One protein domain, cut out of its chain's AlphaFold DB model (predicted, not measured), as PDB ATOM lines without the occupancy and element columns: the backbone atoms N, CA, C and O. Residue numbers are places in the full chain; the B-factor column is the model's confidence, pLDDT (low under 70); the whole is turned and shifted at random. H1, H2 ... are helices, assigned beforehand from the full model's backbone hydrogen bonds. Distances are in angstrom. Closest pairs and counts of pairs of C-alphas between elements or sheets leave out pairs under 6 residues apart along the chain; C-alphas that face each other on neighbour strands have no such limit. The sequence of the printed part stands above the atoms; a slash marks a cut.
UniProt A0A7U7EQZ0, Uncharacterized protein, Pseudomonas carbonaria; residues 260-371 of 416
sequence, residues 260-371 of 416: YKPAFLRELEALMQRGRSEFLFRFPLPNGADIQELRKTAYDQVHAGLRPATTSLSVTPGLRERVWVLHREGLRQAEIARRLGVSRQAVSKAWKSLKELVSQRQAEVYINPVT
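AT A GLANCE: This is residues 260 to 371 of the 416 residues of an uncharacterized protein of Pseudomonas carbonaria (UniProt A0A7U7EQZ0). One long helix, H5, runs along one side of an elongated model, with H3 and H4 gathered at its first half and the crossed pair H1 and H2 set off toward its other end. H3 crosses H5, H4 makes a corner with its beginning, and two long links without named elements join H1 to H2 and H2 to H3. The printed part has 112 residues with five named helices, in the order H1, H2, H3, H4, H5, and no named strand; the class is all helix. The whole is compact, with a radius of gyration of the C-alphas of 15.3 A, yet its outline is only just elongated, with spans of 49 by 32 by 22 A.

IN THESE COORDINATES: H1 is residues 260 to 271, 16.4 A from first to last C-alpha, and begins with C-alpha 260 at (449.344, 315.468, 452.452). H2 is residues 291 to 303, 18.3 A long, with C-alpha 291 at (434.838, 303.404, 450.917). H3 is residues 319 to 328, 14.3 A, and H4 is residues 333 to 340, 10.5 A. H5, the longest helix, is residues 344 to 363, 28.8 A, and ends with C-alpha 363 at (433.533, 313.989, 435.686).

HOW THE PARTS SIT: H1 and H2 touch at a steep tilt of 51 degrees, opposite ways; their closest C-alphas, those of Leu 268 and Ala 298, are 5.3 A apart. H2 and H5 are close but not clearly touching, the closest C-alphas being those of Asp 300 and Arg 361, 7.8 A apart. H2 and H3 are apart, and H1 is apart from H3, H4 and H5. H3 and H4 touch at a steep tilt of 57 degrees, opposite ways, closest at the C-alphas of Leu 326 and Ile 336, 6.5 A. H5 touches H3 with residues 347 to 354 alone, about perpendicular at 85 degrees; the closest C-alphas are those of Arg 320 and Ala 350, 5.0 A. H5 touches H4 with residues 344 to 348 alone, about perpendicular at 75 degrees, closest at the C-alphas of Ala 337 and Arg 344, 5.3 A. In H1, H2, H3, H4 and H5 every O i to N i+4 pair is within hydrogen-bond range.

THE WHOLE: The two C-alphas farthest apart, those of Arg 338 and Val 370, are 50.0 A apart. The printed part has no cut. The links H1 to H2, of 19 residues, and H2 to H3, of 15 residues, are long; H3 to H4 and H4 to H5 are tight. The mean pLDDT of the printed part is 86.6, and it is under 70 at residue 274, residue 288, residues 310 to 315 and residues 369 to 370.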
ATOM      1  N   TYR A 260     450.801 315.316 452.398       92.75
ATOM      2  CA  TYR A 260     449.344 315.468 452.452       92.75
ATOM      3  C   TYR A 260     448.655 314.389 453.291       92.75
ATOM      4  O   TYR A 260     447.495 314.550 453.678       92.75
ATOM      5  N   LYS A 261     449.368 313.310 453.642       92.81
ATOM      6  CA  LYS A 261     448.825 312.164 454.384       92.81
ATOM      7  C   LYS A 261     448.023 312.553 455.638       92.81
ATOM      8  O   LYS A 261     446.936 312.002 455.811       92.81
ATOM      9  N   PRO A 262     448.491 313.450 456.531       90.88
ATOM     10  CA  PRO A 262     447.718 313.797 457.723       90.88
ATOM     11  C   PRO A 262     446.386 314.475 457.385       90.88
ATOM     12  O   PRO A 262     445.372 314.137 457.988       90.88
ATOM     13  N   ALA A 263     446.378 315.396 456.415       90.69
ATOM     14  CA  ALA A 263     445.164 316.084 455.974       90.69
ATOM     15  C   ALA A 263     444.186 315.113 455.293       90.69
ATOM     16  O   ALA A 263     442.995 315.129 455.592       90.69
ATOM     17  N   PHE A 264     444.705 314.210 454.457       93.62
ATOM     18  CA  PHE A 264     443.925 313.151 453.815       93.62
ATOM     19  C   PHE A 264     443.207 312.260 454.834       93.62
ATOM     20  O   PHE A 264     442.007 312.025 454.710       93.62
ATOM     21  N   LEU A 265     443.915 311.793 455.868       90.94
ATOM     22  CA  LEU A 265     443.319 310.926 456.889       90.94
ATOM     23  C   LEU A 265     442.241 311.643 457.711       90.94
ATOM     24  O   LEU A 265     441.195 311.050 457.960       90.94
ATOM     25  N   ARG A 266     442.455 312.913 458.082       90.00
ATOM     26  CA  ARG A 266     441.448 313.698 458.817       90.00
ATOM     27  C   ARG A 266     440.199 313.960 457.979       90.00
ATOM     28  O   ARG A 266     439.088 313.817 458.485       90.00
ATOM     29  N   GLU A 267     440.358 314.292 456.696       92.50
ATOM     30  CA  GLU A 267     439.203 314.489 455.815       92.50
ATOM     31  C   GLU A 267     438.450 313.178 455.566       92.50
ATOM     32  O   GLU A 267     437.220 313.166 455.563       92.50
ATOM     33  N   LEU A 268     439.163 312.056 455.434       92.50
ATOM     34  CA  LEU A 268     438.537 310.742 455.331       92.50
ATOM     35  C   LEU A 268     437.723 310.404 456.590       92.50
ATOM     36  O   LEU A 268     436.579 309.974 456.477       92.50
ATOM     37  N   GLU A 269     438.272 310.634 457.785       89.06
ATOM     38  CA  GLU A 269     437.536 310.460 459.045       89.06
ATOM     39  C   GLU A 269     436.290 311.354 459.103       89.06
ATOM     40  O   GLU A 269     435.223 310.898 459.522       89.06
ATOM     41  N   ALA A 270     436.386 312.598 458.624       88.62
ATOM     42  CA  ALA A 270     435.254 313.513 458.544       88.62
ATOM     43  C   ALA A 270     434.176 313.063 457.545       88.62
ATOM     44  O   ALA A 270     432.986 313.257 457.796       88.62
ATOM     45  N   LEU A 271     434.553 312.486 456.400       88.12
ATOM     46  CA  LEU A 271     433.603 311.904 455.441       88.12
ATOM     47  C   LEU A 271     432.942 310.635 455.995       88.12
ATOM     48  O   LEU A 271     431.752 310.427 455.789       88.12
ATOM     49  N   MET A 272     433.674 309.843 456.780       85.31
ATOM     50  CA  MET A 272     433.151 308.674 457.495       85.31
ATOM     51  C   MET A 272     432.346 309.029 458.760       85.31
ATOM     52  O   MET A 272     432.041 308.140 459.552       85.31
ATOM     53  N   GLN A 273     432.026 310.313 458.977       81.25
ATOM     54  CA  GLN A 273     431.277 310.823 460.136       81.25
ATOM     55  C   GLN A 273     431.945 310.552 461.499       81.25
ATOM     56  O   GLN A 273     431.291 310.537 462.538       81.25
ATOM     57  N   ARG A 274     433.269 310.363 461.518       68.62
ATOM     58  CA  ARG A 274     434.080 310.134 462.729       68.62
ATOM     59  C   ARG A 274     434.829 311.383 463.196       68.62
ATOM     60  O   ARG A 274     435.581 311.323 464.164       68.62
ATOM     61  N   GLY A 275     434.623 312.512 462.522       76.25
ATOM     62  CA  GLY A 275     435.272 313.785 462.816       76.25
ATOM     63  C   GLY A 275     434.592 314.956 462.111       76.25
ATOM     64  O   GLY A 275     433.583 314.790 461.423       76.25
ATOM     65  N   ARG A 276     435.152 316.158 462.278       83.00
ATOM     66  CA  ARG A 276     434.728 317.366 461.553       83.00
ATOM     67  C   ARG A 276     435.705 317.648 460.419       83.00
ATOM     68  O   ARG A 276     436.910 317.540 460.617       83.00
ATOM     69  N   SER A 277     435.177 318.015 459.252       86.06
ATOM     70  CA  SER A 277     436.014 318.432 458.124       86.06
ATOM     71  C   SER A 277     436.686 319.755 458.450       86.06
ATOM     72  O   SER A 277     436.078 320.647 459.044       86.06
ATOM     73  N   GLU A 278     437.938 319.877 458.032       86.50
ATOM     74  CA  GLU A 278     438.681 321.122 458.153       86.50
ATOM     75  C   GLU A 278     438.361 322.084 457.001       86.50
ATOM     76  O   GLU A 278     438.750 323.242 457.064       86.50
ATOM     77  N   PHE A 279     437.651 321.659 455.953       87.88
ATOM     78  CA  PHE A 279     437.371 322.484 454.778       87.88
ATOM     79  C   PHE A 279     435.964 323.102 454.826       87.88
ATOM     80  O   PHE A 279     434.977 322.426 455.110       87.88
ATOM     81  N   LEU A 280     435.850 324.391 454.481       87.88
ATOM     82  CA  LEU A 280     434.554 325.095 454.378       87.88
ATOM     83  C   LEU A 280     433.765 324.707 453.124       87.88
ATOM     84  O   LEU A 280     432.536 324.775 453.087       87.88
ATOM     85  N   PHE A 281     434.492 324.336 452.077       88.25
ATOM     86  CA  PHE A 281     433.953 323.806 450.839       88.25
ATOM     87  C   PHE A 281     434.259 322.313 450.788       88.25
ATOM     88  O   PHE A 281     435.416 321.934 450.971       88.25
ATOM     89  N   ARG A 282     433.252 321.486 450.504       89.06
ATOM     90  CA  ARG A 282     433.410 320.039 450.339       89.06
ATOM     91  C   ARG A 282     432.858 319.613 448.993       89.06
ATOM     92  O   ARG A 282     431.796 320.090 448.586       89.06
ATOM     93  N   PHE A 283     433.561 318.703 448.334       90.94
ATOM     94  CA  PHE A 283     433.021 318.051 447.152       90.94
ATOM     95  C   PHE A 283     431.778 317.217 447.498       90.94
ATOM     96  O   PHE A 283     431.744 316.581 448.556       90.94
ATOM     97  N   PRO A 284     430.754 317.218 446.627       85.81
ATOM     98  CA  PRO A 284     429.609 316.338 446.795       85.81
ATOM     99  C   PRO A 284     430.049 314.880 446.645       85.81
ATOM    100  O   PRO A 284     430.882 314.557 445.797       85.81
ATOM    101  N   LEU A 285     429.479 314.011 447.477       83.88
ATOM    102  CA  LEU A 285     429.662 312.568 447.367       83.88
ATOM    103  C   LEU A 285     428.684 311.979 446.341       83.88
ATOM    104  O   LEU A 285     427.579 312.514 446.201       83.88
ATOM    105  N   PRO A 286     429.052 310.884 445.654       77.75
ATOM    106  CA  PRO A 286     428.093 310.115 444.874       77.75
ATOM    107  C   PRO A 286     427.026 309.490 445.787       77.75
ATOM    108  O   PRO A 286     427.236 309.266 446.984       77.75
ATOM    109  N   ASN A 287     425.857 309.207 445.215       73.81
ATOM    110  CA  ASN A 287     424.796 308.503 445.931       73.81
ATOM    111  C   ASN A 287     425.250 307.074 446.242       73.81
ATOM    112  O   ASN A 287     425.614 306.340 445.328       73.81
ATOM    113  N   GLY A 288     425.203 306.683 447.518       69.38
ATOM    114  CA  GLY A 288     425.651 305.354 447.946       69.38
ATOM    115  C   GLY A 288     427.170 305.186 447.984       69.38
ATOM    116  O   GLY A 288     427.629 304.056 447.878       69.38
ATOM    117  N   ALA A 289     427.918 306.289 448.141       75.00
ATOM    118  CA  ALA A 289     429.376 306.303 448.080       75.00
ATOM    119  C   ALA A 289     430.036 305.171 448.881       75.00
ATOM    120  O   ALA A 289     429.863 305.084 450.105       75.00
ATOM    121  N   ASP A 290     430.836 304.350 448.205       81.88
ATOM    122  CA  ASP A 290     431.605 303.299 448.857       81.88
ATOM    123  C   ASP A 290     432.889 303.844 449.512       81.88
ATOM    124  O   ASP A 290     433.259 305.016 449.398       81.88
ATOM    125  N   ILE A 291     433.611 302.985 450.232       83.44
ATOM    126  CA  ILE A 291     434.838 303.404 450.917       83.44
ATOM    127  C   ILE A 291     435.930 303.884 449.944       83.44
ATOM    128  O   ILE A 291     436.728 304.744 450.317       83.44
ATOM    129  N   GLN A 292     435.985 303.383 448.711       85.62
ATOM    130  CA  GLN A 292     436.954 303.815 447.708       85.62
ATOM    131  C   GLN A 292     436.606 305.211 447.176       85.62
ATOM    132  O   GLN A 292     437.485 306.071 447.095       85.62
ATOM    133  N   GLU A 293     435.330 305.489 446.928       84.62
ATOM    134  CA  GLU A 293     434.813 306.793 446.506       84.62
ATOM    135  C   GLU A 293     434.936 307.853 447.611       84.62
ATOM    136  O   GLU A 293     435.316 309.002 447.343       84.62
ATOM    137  N   LEU A 294     434.712 307.475 448.877       88.88
ATOM    138  CA  LEU A 294     434.990 308.339 450.031       88.88
ATOM    139  C   LEU A 294     436.474 308.719 450.082       88.88
ATOM    140  O   LEU A 294     436.821 309.888 450.273       88.88
ATOM    141  N   ARG A 295     437.370 307.748 449.869       93.56
ATOM    142  CA  ARG A 295     438.817 307.998 449.831       93.56
ATOM    143  C   ARG A 295     439.220 308.855 448.642       93.56
ATOM    144  O   ARG A 295     440.043 309.747 448.827       93.56
ATOM    145  N   LYS A 296     438.657 308.630 447.451       92.75
ATOM    146  CA  LYS A 296     438.927 309.479 446.278       92.75
ATOM    147  C   LYS A 296     438.508 310.910 446.572       92.75
ATOM    148  O   LYS A 296     439.287 311.827 446.353       92.75
ATOM    149  N   THR A 297     437.337 311.092 447.174       92.75
ATOM    150  CA  THR A 297     436.841 312.419 447.544       92.75
ATOM    151  C   THR A 297     437.745 313.109 448.565       92.75
ATOM    152  O   THR A 297     438.090 314.270 448.364       92.75
ATOM    153  N   ALA A 298     438.184 312.411 449.619       94.00
ATOM    154  CA  ALA A 298     439.142 312.964 450.583       94.00
ATOM    155  C   ALA A 298     440.479 313.332 449.923       94.00
ATOM    156  O   ALA A 298     441.052 314.380 450.220       94.00
ATOM    157  N   TYR A 299     440.974 312.476 449.028       95.00
ATOM    158  CA  TYR A 299     442.203 312.722 448.283       95.00
ATOM    159  C   TYR A 299     442.068 313.978 447.410       95.00
ATOM    160  O   TYR A 299     442.849 314.917 447.549       95.00
ATOM    161  N   ASP A 300     441.021 314.055 446.591       94.19
ATOM    162  CA  ASP A 300     440.764 315.199 445.713       94.19
ATOM    163  C   ASP A 300     440.589 316.495 446.499       94.19
ATOM    164  O   ASP A 300     441.120 317.530 446.109       94.19
ATOM    165  N   GLN A 301     439.885 316.441 447.630       92.94
ATOM    166  CA  GLN A 301     439.666 317.589 448.505       92.94
ATOM    167  C   GLN A 301     440.991 318.197 448.986       92.94
ATOM    168  O   GLN A 301     441.172 319.415 448.937       92.94
ATOM    169  N   VAL A 302     441.929 317.350 449.416       92.75
ATOM    170  CA  VAL A 302     443.239 317.777 449.923       92.75
ATOM    171  C   VAL A 302     444.159 318.252 448.795       92.75
ATOM    172  O   VAL A 302     444.957 319.167 448.998       92.75
ATOM    173  N   HIS A 303     444.004 317.700 447.590       92.31
ATOM    174  CA  HIS A 303     444.794 318.072 446.414       92.31
ATOM    175  C   HIS A 303     444.175 319.192 445.553       92.31
ATOM    176  O   HIS A 303     444.843 319.707 444.657       92.31
ATOM    177  N   ALA A 304     442.952 319.656 445.840       89.94
ATOM    178  CA  ALA A 304     442.272 320.725 445.091       89.94
ATOM    179  C   ALA A 304     442.869 322.137 445.307       89.94
ATOM    180  O   ALA A 304     442.393 323.131 444.741       89.94
ATOM    181  N   GLY A 305     443.899 322.259 446.151       86.19
ATOM    182  CA  GLY A 305     444.497 323.545 446.522       86.19
ATOM    183  C   GLY A 305     443.545 324.430 447.329       86.19
ATOM    184  O   GLY A 305     443.646 325.661 447.281       86.19
ATOM    185  N   LEU A 306     442.580 323.816 448.014       86.44
ATOM    186  CA  LEU A 306     441.703 324.484 448.965       86.44
ATOM    187  C   LEU A 306     442.415 324.599 450.311       86.44
ATOM    188  O   LEU A 306     443.205 323.730 450.682       86.44
ATOM    189  N   ARG A 307     442.166 325.683 451.043       82.00
ATOM    190  CA  ARG A 307     442.789 325.902 452.352       82.00
ATOM    191  C   ARG A 307     441.885 325.375 453.471       82.00
ATOM    192  O   ARG A 307     440.723 325.786 453.529       82.00
ATOM    193  N   PRO A 308     442.405 324.524 454.376       76.69
ATOM    194  CA  PRO A 308     441.705 324.172 455.603       76.69
ATOM    195  C   PRO A 308     441.416 325.432 456.429       76.69
ATOM    196  O   PRO A 308     442.243 326.337 456.516       76.69
ATOM    197  N   ALA A 309     440.257 325.478 457.065       71.00
ATOM    198  CA  ALA A 309     439.822 326.508 457.998       71.00
ATOM    199  C   ALA A 309     440.217 326.200 459.454       71.00
ATOM    200  O   ALA A 309     439.573 326.685 460.379       71.00
ATOM    201  N   THR A 310     441.237 325.359 459.673       61.50
ATOM    202  CA  THR A 310     441.594 324.844 461.004       61.50
ATOM    203  C   THR A 310     441.833 325.925 462.052       61.50
ATOM    204  O   THR A 310     442.443 326.955 461.781       61.50
ATOM    205  N   THR A 311     441.445 325.558 463.273       50.03
ATOM    206  CA  THR A 311     441.408 326.207 464.599       50.03
ATOM    207  C   THR A 311     442.609 327.035 465.083       50.03
ATOM    208  O   THR A 311     442.567 327.534 466.206       50.03
ATOM    209  N   SER A 312     443.671 327.207 464.298       49.25
ATOM    210  CA  SER A 312     444.729 328.167 464.629       49.25
ATOM    211  C   SER A 312     444.238 329.571 464.282       49.25
ATOM    212  O   SER A 312     443.910 329.827 463.126       49.25
ATOM    213  N   LEU A 313     444.243 330.489 465.254       51.53
ATOM    214  CA  LEU A 313     443.856 331.910 465.135       51.53
ATOM    215  C   LEU A 313     444.534 332.687 463.978       51.53
ATOM    216  O   LEU A 313     444.213 333.849 463.753       51.53
ATOM    217  N   SER A 314     445.467 332.076 463.246       53.88
ATOM    218  CA  SER A 314     446.330 332.711 462.251       53.88
ATOM    219  C   SER A 314     446.058 332.356 460.782       53.88
ATOM    220  O   SER A 314     446.614 333.021 459.909       53.88
ATOM    221  N   VAL A 315     445.231 331.350 460.451       66.38
ATOM    222  CA  VAL A 315     445.033 330.940 459.041       66.38
ATOM    223  C   VAL A 315     443.666 331.382 458.529       66.38
ATOM    224  O   VAL A 315     442.646 330.740 458.753       66.38
ATOM    225  N   THR A 316     443.649 332.497 457.798       70.56
ATOM    226  CA  THR A 316     442.435 332.969 457.119       70.56
ATOM    227  C   THR A 316     442.115 332.066 455.918       70.56
ATOM    228  O   THR A 316     443.014 331.808 455.106       70.56
ATOM    229  N   PRO A 317     440.854 331.616 455.748       81.94
ATOM    230  CA  PRO A 317     440.442 330.862 454.569       81.94
ATOM    231  C   PRO A 317     440.746 331.618 453.271       81.94
ATOM    232  O   PRO A 317     440.708 332.854 453.214       81.94
ATOM    233  N   GLY A 318     441.030 330.871 452.205       86.19
ATOM    234  CA  GLY A 318     441.308 331.452 450.897       86.19
ATOM    235  C   GLY A 318     440.122 332.249 450.338       86.19
ATOM    236  O   GLY A 318     438.988 332.193 450.822       86.19
ATOM    237  N   LEU A 319     440.385 333.058 449.307       90.38
ATOM    238  CA  LEU A 319     439.340 333.872 448.678       90.38
ATOM    239  C   LEU A 319     438.206 333.003 448.107       90.38
ATOM    240  O   LEU A 319     437.047 333.388 448.208       90.38
ATOM    241  N   ARG A 320     438.530 331.830 447.547       91.38
ATOM    242  CA  ARG A 320     437.541 330.900 446.983       91.38
ATOM    243  C   ARG A 320     436.561 330.430 448.056       91.38
ATOM    244  O   ARG A 320     435.355 330.571 447.891       91.38
ATOM    245  N   GLU A 321     437.079 329.968 449.183       90.06
ATOM    246  CA  GLU A 321     436.315 329.442 450.309       90.06
ATOM    247  C   GLU A 321     435.430 330.520 450.940       90.06
ATOM    248  O   GLU A 321     434.253 330.280 451.198       90.06
ATOM    249  N   ARG A 322     435.953 331.741 451.117       90.50
ATOM    250  CA  ARG A 322     435.163 332.872 451.636       90.50
ATOM    251  C   ARG A 322     434.042 333.286 450.683       90.50
ATOM    252  O   ARG A 322     432.922 333.525 451.127       90.50
ATOM    253  N   VAL A 323     434.321 333.339 449.378       93.56
ATOM    254  CA  VAL A 323     433.298 333.614 448.354       93.56
ATOM    255  C   VAL A 323     432.221 332.525 448.356       93.56
ATOM    256  O   VAL A 323     431.044 332.855 448.254       93.56
ATOM    257  N   TRP A 324     432.597 331.251 448.515       91.00
ATOM    258  CA  TRP A 324     431.649 330.135 448.605       91.00
ATOM    259  C   TRP A 324     430.681 330.271 449.781       91.00
ATOM    260  O   TRP A 324     429.471 330.157 449.589       91.00
ATOM    261  N   VAL A 325     431.202 330.546 450.981       90.94
ATOM    262  CA  VAL A 325     430.398 330.701 452.205       90.94
ATOM    263  C   VAL A 325     429.377 331.827 452.037       90.94
ATOM    264  O   VAL A 325     428.180 331.593 452.177       90.94
ATOM    265  N   LEU A 326     429.828 333.013 451.620       93.19
ATOM    266  CA  LEU A 326     428.950 334.170 451.431       93.19
ATOM    267  C   LEU A 326     427.931 333.959 450.299       93.19
ATOM    268  O   LEU A 326     426.802 334.438 450.374       93.19
ATOM    269  N   HIS A 327     428.293 333.220 449.249       92.19
ATOM    270  CA  HIS A 327     427.339 332.865 448.201       92.19
ATOM    271  C   HIS A 327     426.271 331.880 448.710       92.19
ATOM    272  O   HIS A 327     425.111 331.985 448.311       92.19
ATOM    273  N   ARG A 328     426.615 330.930 449.594       89.38
ATOM    274  CA  ARG A 328     425.629 330.028 450.224       89.38
ATOM    275  C   ARG A 328     424.651 330.761 451.141       89.38
ATOM    276  O   ARG A 328     423.515 330.321 451.262       89.38
ATOM    277  N   GLU A 329     425.068 331.880 451.723       91.88
ATOM    278  CA  GLU A 329     424.212 332.794 452.493       91.88
ATOM    279  C   GLU A 329     423.275 333.645 451.605       91.88
ATOM    280  O   GLU A 329     422.505 334.457 452.112       91.88
ATOM    281  N   GLY A 330     423.319 333.481 450.276       93.50
ATOM    282  CA  GLY A 330     422.426 334.169 449.337       93.50
ATOM    283  C   GLY A 330     422.877 335.577 448.940       93.50
ATOM    284  O   GLY A 330     422.124 336.312 448.296       93.50
ATOM    285  N   LEU A 331     424.104 335.980 449.286       94.88
ATOM    286  CA  LEU A 331     424.606 337.304 448.934       94.88
ATOM    287  C   LEU A 331     424.890 337.421 447.436       94.88
ATOM    288  O   LEU A 331     425.486 336.552 446.801       94.88
ATOM    289  N   ARG A 332     424.553 338.587 446.879       95.12
ATOM    290  CA  ARG A 332     424.910 338.943 445.502       95.12
ATOM    291  C   ARG A 332     426.400 339.269 445.400       95.12
ATOM    292  O   ARG A 332     426.997 339.822 446.318       95.12
ATOM    293  N   GLN A 333     426.989 339.045 444.228       94.56
ATOM    294  CA  GLN A 333     428.417 339.270 443.959       94.56
ATOM    295  C   GLN A 333     428.928 340.669 444.361       94.56
ATOM    296  O   GLN A 333     430.050 340.802 444.843       94.56
ATOM    297  N   ALA A 334     428.114 341.711 444.168       95.31
ATOM    298  CA  ALA A 334     428.453 343.076 444.570       95.31
ATOM    299  C   ALA A 334     428.586 343.229 446.093       95.31
ATOM    300  O   ALA A 334     429.469 343.944 446.556       95.31
ATOM    301  N   GLU A 335     427.738 342.541 446.855       96.44
ATOM    302  CA  GLU A 335     427.765 342.544 448.316       96.44
ATOM    303  C   GLU A 335     428.962 341.756 448.847       96.44
ATOM    304  O   GLU A 335     429.692 342.242 449.707       96.44
ATOM    305  N   ILE A 336     429.233 340.591 448.254       96.00
ATOM    306  CA  ILE A 336     430.416 339.778 448.567       96.00
ATOM    307  C   ILE A 336     431.702 340.588 448.352       96.00
ATOM    308  O   ILE A 336     432.581 340.593 449.209       96.00
ATOM    309  N   ALA A 337     431.800 341.303 447.227       96.75
ATOM    310  CA  ALA A 337     432.945 342.153 446.905       96.75
ATOM    311  C   ALA A 337     433.180 343.236 447.973       96.75
ATOM    312  O   ALA A 337     434.312 343.408 448.424       96.75
ATOM    313  N   ARG A 338     432.107 343.906 448.429       96.44
ATOM    314  CA  ARG A 338     432.176 344.901 449.512       96.44
ATOM    315  C   ARG A 338     432.633 344.282 450.831       96.44
ATOM    316  O   ARG A 338     433.570 344.790 451.430       96.44
ATOM    317  N   ARG A 339     432.021 343.169 451.253       95.94
ATOM    318  CA  ARG A 339     432.346 342.508 452.532       95.94
ATOM    319  C   ARG A 339     433.772 341.972 452.589       95.94
ATOM    320  O   ARG A 339     434.390 341.999 453.645       95.94
ATOM    321  N   LEU A 340     434.284 341.462 451.471       94.06
ATOM    322  CA  LEU A 340     435.629 340.891 451.403       94.06
ATOM    323  C   LEU A 340     436.716 341.917 451.054       94.06
ATOM    324  O   LEU A 340     437.890 341.549 451.064       94.06
ATOM    325  N   GLY A 341     436.354 343.163 450.723       95.75
ATOM    326  CA  GLY A 341     437.308 344.195 450.310       95.75
ATOM    327  C   GLY A 341     438.027 343.871 448.996       95.75
ATOM    328  O   GLY A 341     439.205 344.181 448.843       95.75
ATOM    329  N   VAL A 342     437.350 343.210 448.049       96.38
ATOM    330  CA  VAL A 342     437.930 342.794 446.756       96.38
ATOM    331  C   VAL A 342     437.084 343.271 445.579       96.38
ATOM    332  O   VAL A 342     435.910 343.607 445.723       96.38
ATOM    333  N   SER A 343     437.650 343.261 444.370       97.19
ATOM    334  CA  SER A 343     436.898 343.631 443.169       97.19
ATOM    335  C   SER A 343     435.806 342.604 442.834       97.19
ATOM    336  O   SER A 343     435.957 341.399 443.051       97.19
ATOM    337  N   ARG A 344     434.710 343.055 442.203       96.00
ATOM    338  CA  ARG A 344     433.671 342.145 441.680       96.00
ATOM    339  C   ARG A 344     434.264 341.106 440.727       96.00
ATOM    340  O   ARG A 344     433.845 339.952 440.750       96.00
ATOM    341  N   GLN A 345     435.254 341.486 439.918       95.88
ATOM    342  CA  GLN A 345     435.939 340.566 439.008       95.88
ATOM    343  C   GLN A 345     436.673 339.448 439.764       95.88
ATOM    344  O   GLN A 345     436.589 338.294 439.348       95.88
ATOM    345  N   ALA A 346     437.326 339.756 440.890       95.12
ATOM    346  CA  ALA A 346     437.975 338.754 441.735       95.12
ATOM    347  C   ALA A 346     436.961 337.749 442.305       95.12
ATOM    348  O   ALA A 346     437.200 336.544 442.243       95.12
ATOM    349  N   VAL A 347     435.793 338.223 442.759       96.19
ATOM    350  CA  VAL A 347     434.689 337.348 443.199       96.19
ATOM    351  C   VAL A 347     434.204 336.453 442.054       96.19
ATOM    352  O   VAL A 347     434.060 335.248 442.241       96.19
ATOM    353  N   SER A 348     434.009 337.012 440.852       95.69
ATOM    354  CA  SER A 348     433.588 336.239 439.672       95.69
ATOM    355  C   SER A 348     434.588 335.139 439.328       95.69
ATOM    356  O   SER A 348     434.196 333.994 439.120       95.69
ATOM    357  N   LYS A 349     435.885 335.472 439.295       95.56
ATOM    358  CA  LYS A 349     436.964 334.521 438.996       95.56
ATOM    359  C   LYS A 349     437.046 333.417 440.050       95.56
ATOM    360  O   LYS A 349     437.121 332.247 439.687       95.56
ATOM    361  N   ALA A 350     436.968 333.768 441.334       94.06
ATOM    362  CA  ALA A 350     436.975 332.801 442.430       94.06
ATOM    363  C   ALA A 350     435.780 331.834 442.351       94.06
ATOM    364  O   ALA A 350     435.955 330.624 442.477       94.06
ATOM    365  N   TRP A 351     434.582 332.359 442.075       93.62
ATOM    366  CA  TRP A 351     433.368 331.559 441.915       93.62
ATOM    367  C   TRP A 351     433.417 330.644 440.686       93.62
ATOM    368  O   TRP A 351     433.098 329.460 440.785       93.62
ATOM    369  N   LYS A 352     433.859 331.167 439.534       93.12
ATOM    370  CA  LYS A 352     434.055 330.370 438.311       93.12
ATOM    371  C   LYS A 352     435.063 329.245 438.538       93.12
ATOM    372  O   LYS A 352     434.766 328.112 438.183       93.12
ATOM    373  N   SER A 353     436.186 329.534 439.197       91.56
ATOM    374  CA  SER A 353     437.197 328.526 439.540       91.56
ATOM    375  C   SER A 353     436.635 327.411 440.430       91.56
ATOM    376  O   SER A 353     436.947 326.248 440.206       91.56
ATOM    377  N   LEU A 354     435.784 327.728 441.414       91.00
ATOM    378  CA  LEU A 354     435.130 326.701 442.235       91.00
ATOM    379  C   LEU A 354     434.134 325.856 441.442       91.00
ATOM    380  O   LEU A 354     434.111 324.639 441.599       91.00
ATOM    381  N   LYS A 355     433.325 326.481 440.581       90.19
ATOM    382  CA  LYS A 355     432.404 325.752 439.697       90.19
ATOM    383  C   LYS A 355     433.148 324.811 438.757       90.19
ATOM    384  O   LYS A 355     432.705 323.687 438.551       90.19
ATOM    385  N   GLU A 356     434.277 325.261 438.219       90.38
ATOM    386  CA  GLU A 356     435.147 324.442 437.380       90.38
ATOM    387  C   GLU A 356     435.707 323.249 438.163       90.38
ATOM    388  O   GLU A 356     435.577 322.123 437.698       90.38
ATOM    389  N   LEU A 357     436.204 323.455 439.391       90.62
ATOM    390  CA  LEU A 357     436.657 322.362 440.263       90.62
ATOM    391  C   LEU A 357     435.549 321.341 440.570       90.62
ATOM    392  O   LEU A 357     435.803 320.140 440.549       90.62
ATOM    393  N   VAL A 358     434.321 321.797 440.846       89.81
ATOM    394  CA  VAL A 358     433.165 320.902 441.051       89.81
ATOM    395  C   VAL A 358     432.879 320.100 439.790       89.81
ATOM    396  O   VAL A 358     432.712 318.888 439.871       89.81
ATOM    397  N   SER A 359     432.840 320.767 438.635       88.75
ATOM    398  CA  SER A 359     432.572 320.115 437.355       88.75
ATOM    399  C   SER A 359     433.645 319.081 437.011       88.75
ATOM    400  O   SER A 359     433.300 318.008 436.530       88.75
ATOM    401  N   GLN A 360     434.920 319.380 437.278       90.31
ATOM    402  CA  GLN A 360     436.029 318.444 437.085       90.31
ATOM    403  C   GLN A 360     435.891 317.230 438.006       90.31
ATOM    404  O   GLN A 360     435.972 316.092 437.560       90.31
ATOM    405  N   ARG A 361     435.602 317.453 439.295       89.94
ATOM    406  CA  ARG A 361     435.381 316.357 440.248       89.94
ATOM    407  C   ARG A 361     434.195 315.478 439.850       89.94
ATOM    408  O   ARG A 361     434.279 314.264 440.018       89.94
ATOM    409  N   GLN A 362     433.111 316.074 439.353       85.75
ATOM    410  CA  GLN A 362     431.916 315.352 438.904       85.75
ATOM    411  C   GLN A 362     432.202 314.432 437.713       85.75
ATOM    412  O   GLN A 362     431.646 313.339 437.665       85.75
ATOM    413  N   ALA A 363     433.098 314.831 436.804       83.44
ATOM    414  CA  ALA A 363     433.533 313.989 435.686       83.44
ATOM    415  C   ALA A 363     434.305 312.732 436.132       83.44
ATOM    416  O   ALA A 363     434.444 311.793 435.362       83.44
ATOM    417  N   GLU A 364     434.783 312.704 437.378       85.19
ATOM    418  CA  GLU A 364     435.558 311.607 437.968       85.19
ATOM    419  C   GLU A 364     434.853 310.992 439.188       85.19
ATOM    420  O   GLU A 364     435.506 310.416 440.066       85.19
ATOM    421  N   VAL A 365     433.543 311.229 439.349       77.50
ATOM    422  CA  VAL A 365     432.847 310.942 440.615       77.50
ATOM    423  C   VAL A 365     432.811 309.456 440.939       77.50
ATOM    424  O   VAL A 365     433.063 309.101 442.091       77.50
ATOM    425  N   TYR A 366     432.586 308.632 439.918       80.00
ATOM    426  CA  TYR A 366     432.481 307.187 440.025       80.00
ATOM    427  C   TYR A 366     433.827 306.519 439.785       80.00
ATOM    428  O   TYR A 366     434.585 306.895 438.887       80.00
ATOM    429  N   ILE A 367     434.105 305.510 440.603       83.75
ATOM    430  CA  ILE A 367     435.257 304.636 440.434       83.75
ATOM    431  C   ILE A 367     434.795 303.369 439.724       83.75
ATOM    432  O   ILE A 367     433.852 302.711 440.156       83.75
ATOM    433  N   ASN A 368     435.480 303.010 438.642       75.88
ATOM    434  CA  ASN A 368     435.260 301.745 437.969       75.88
ATOM    435  C   ASN A 368     435.674 300.601 438.921       75.88
ATOM    436  O   ASN A 368     436.834 300.547 439.343       75.88
ATOM    437  N   PRO A 369     434.758 299.679 439.267       69.62
ATOM    438  CA  PRO A 369     435.013 298.653 440.276       69.62
ATOM    439  C   PRO A 369     436.042 297.608 439.827       69.62
ATOM    440  O   PRO A 369     436.640 296.946 440.669       69.62
ATOM    441  N   VAL A 370     436.265 297.468 438.515       69.62
ATOM    442  CA  VAL A 370     437.234 296.524 437.945       69.62
ATOM    443  C   VAL A 370     438.644 297.098 438.022       69.62
ATOM    444  O   VAL A 370     439.576 296.415 438.433       69.62
ATOM    445  N   THR A 371     438.817 298.364 437.641       76.31
ATOM    446  CA  THR A 371     440.151 298.980 437.549       76.31
ATOM    447  C   THR A 371     440.566 299.707 438.826       76.31
ATOM    448  O   THR A 371     441.753 299.960 439.041       76.31
TER     449      THR A 371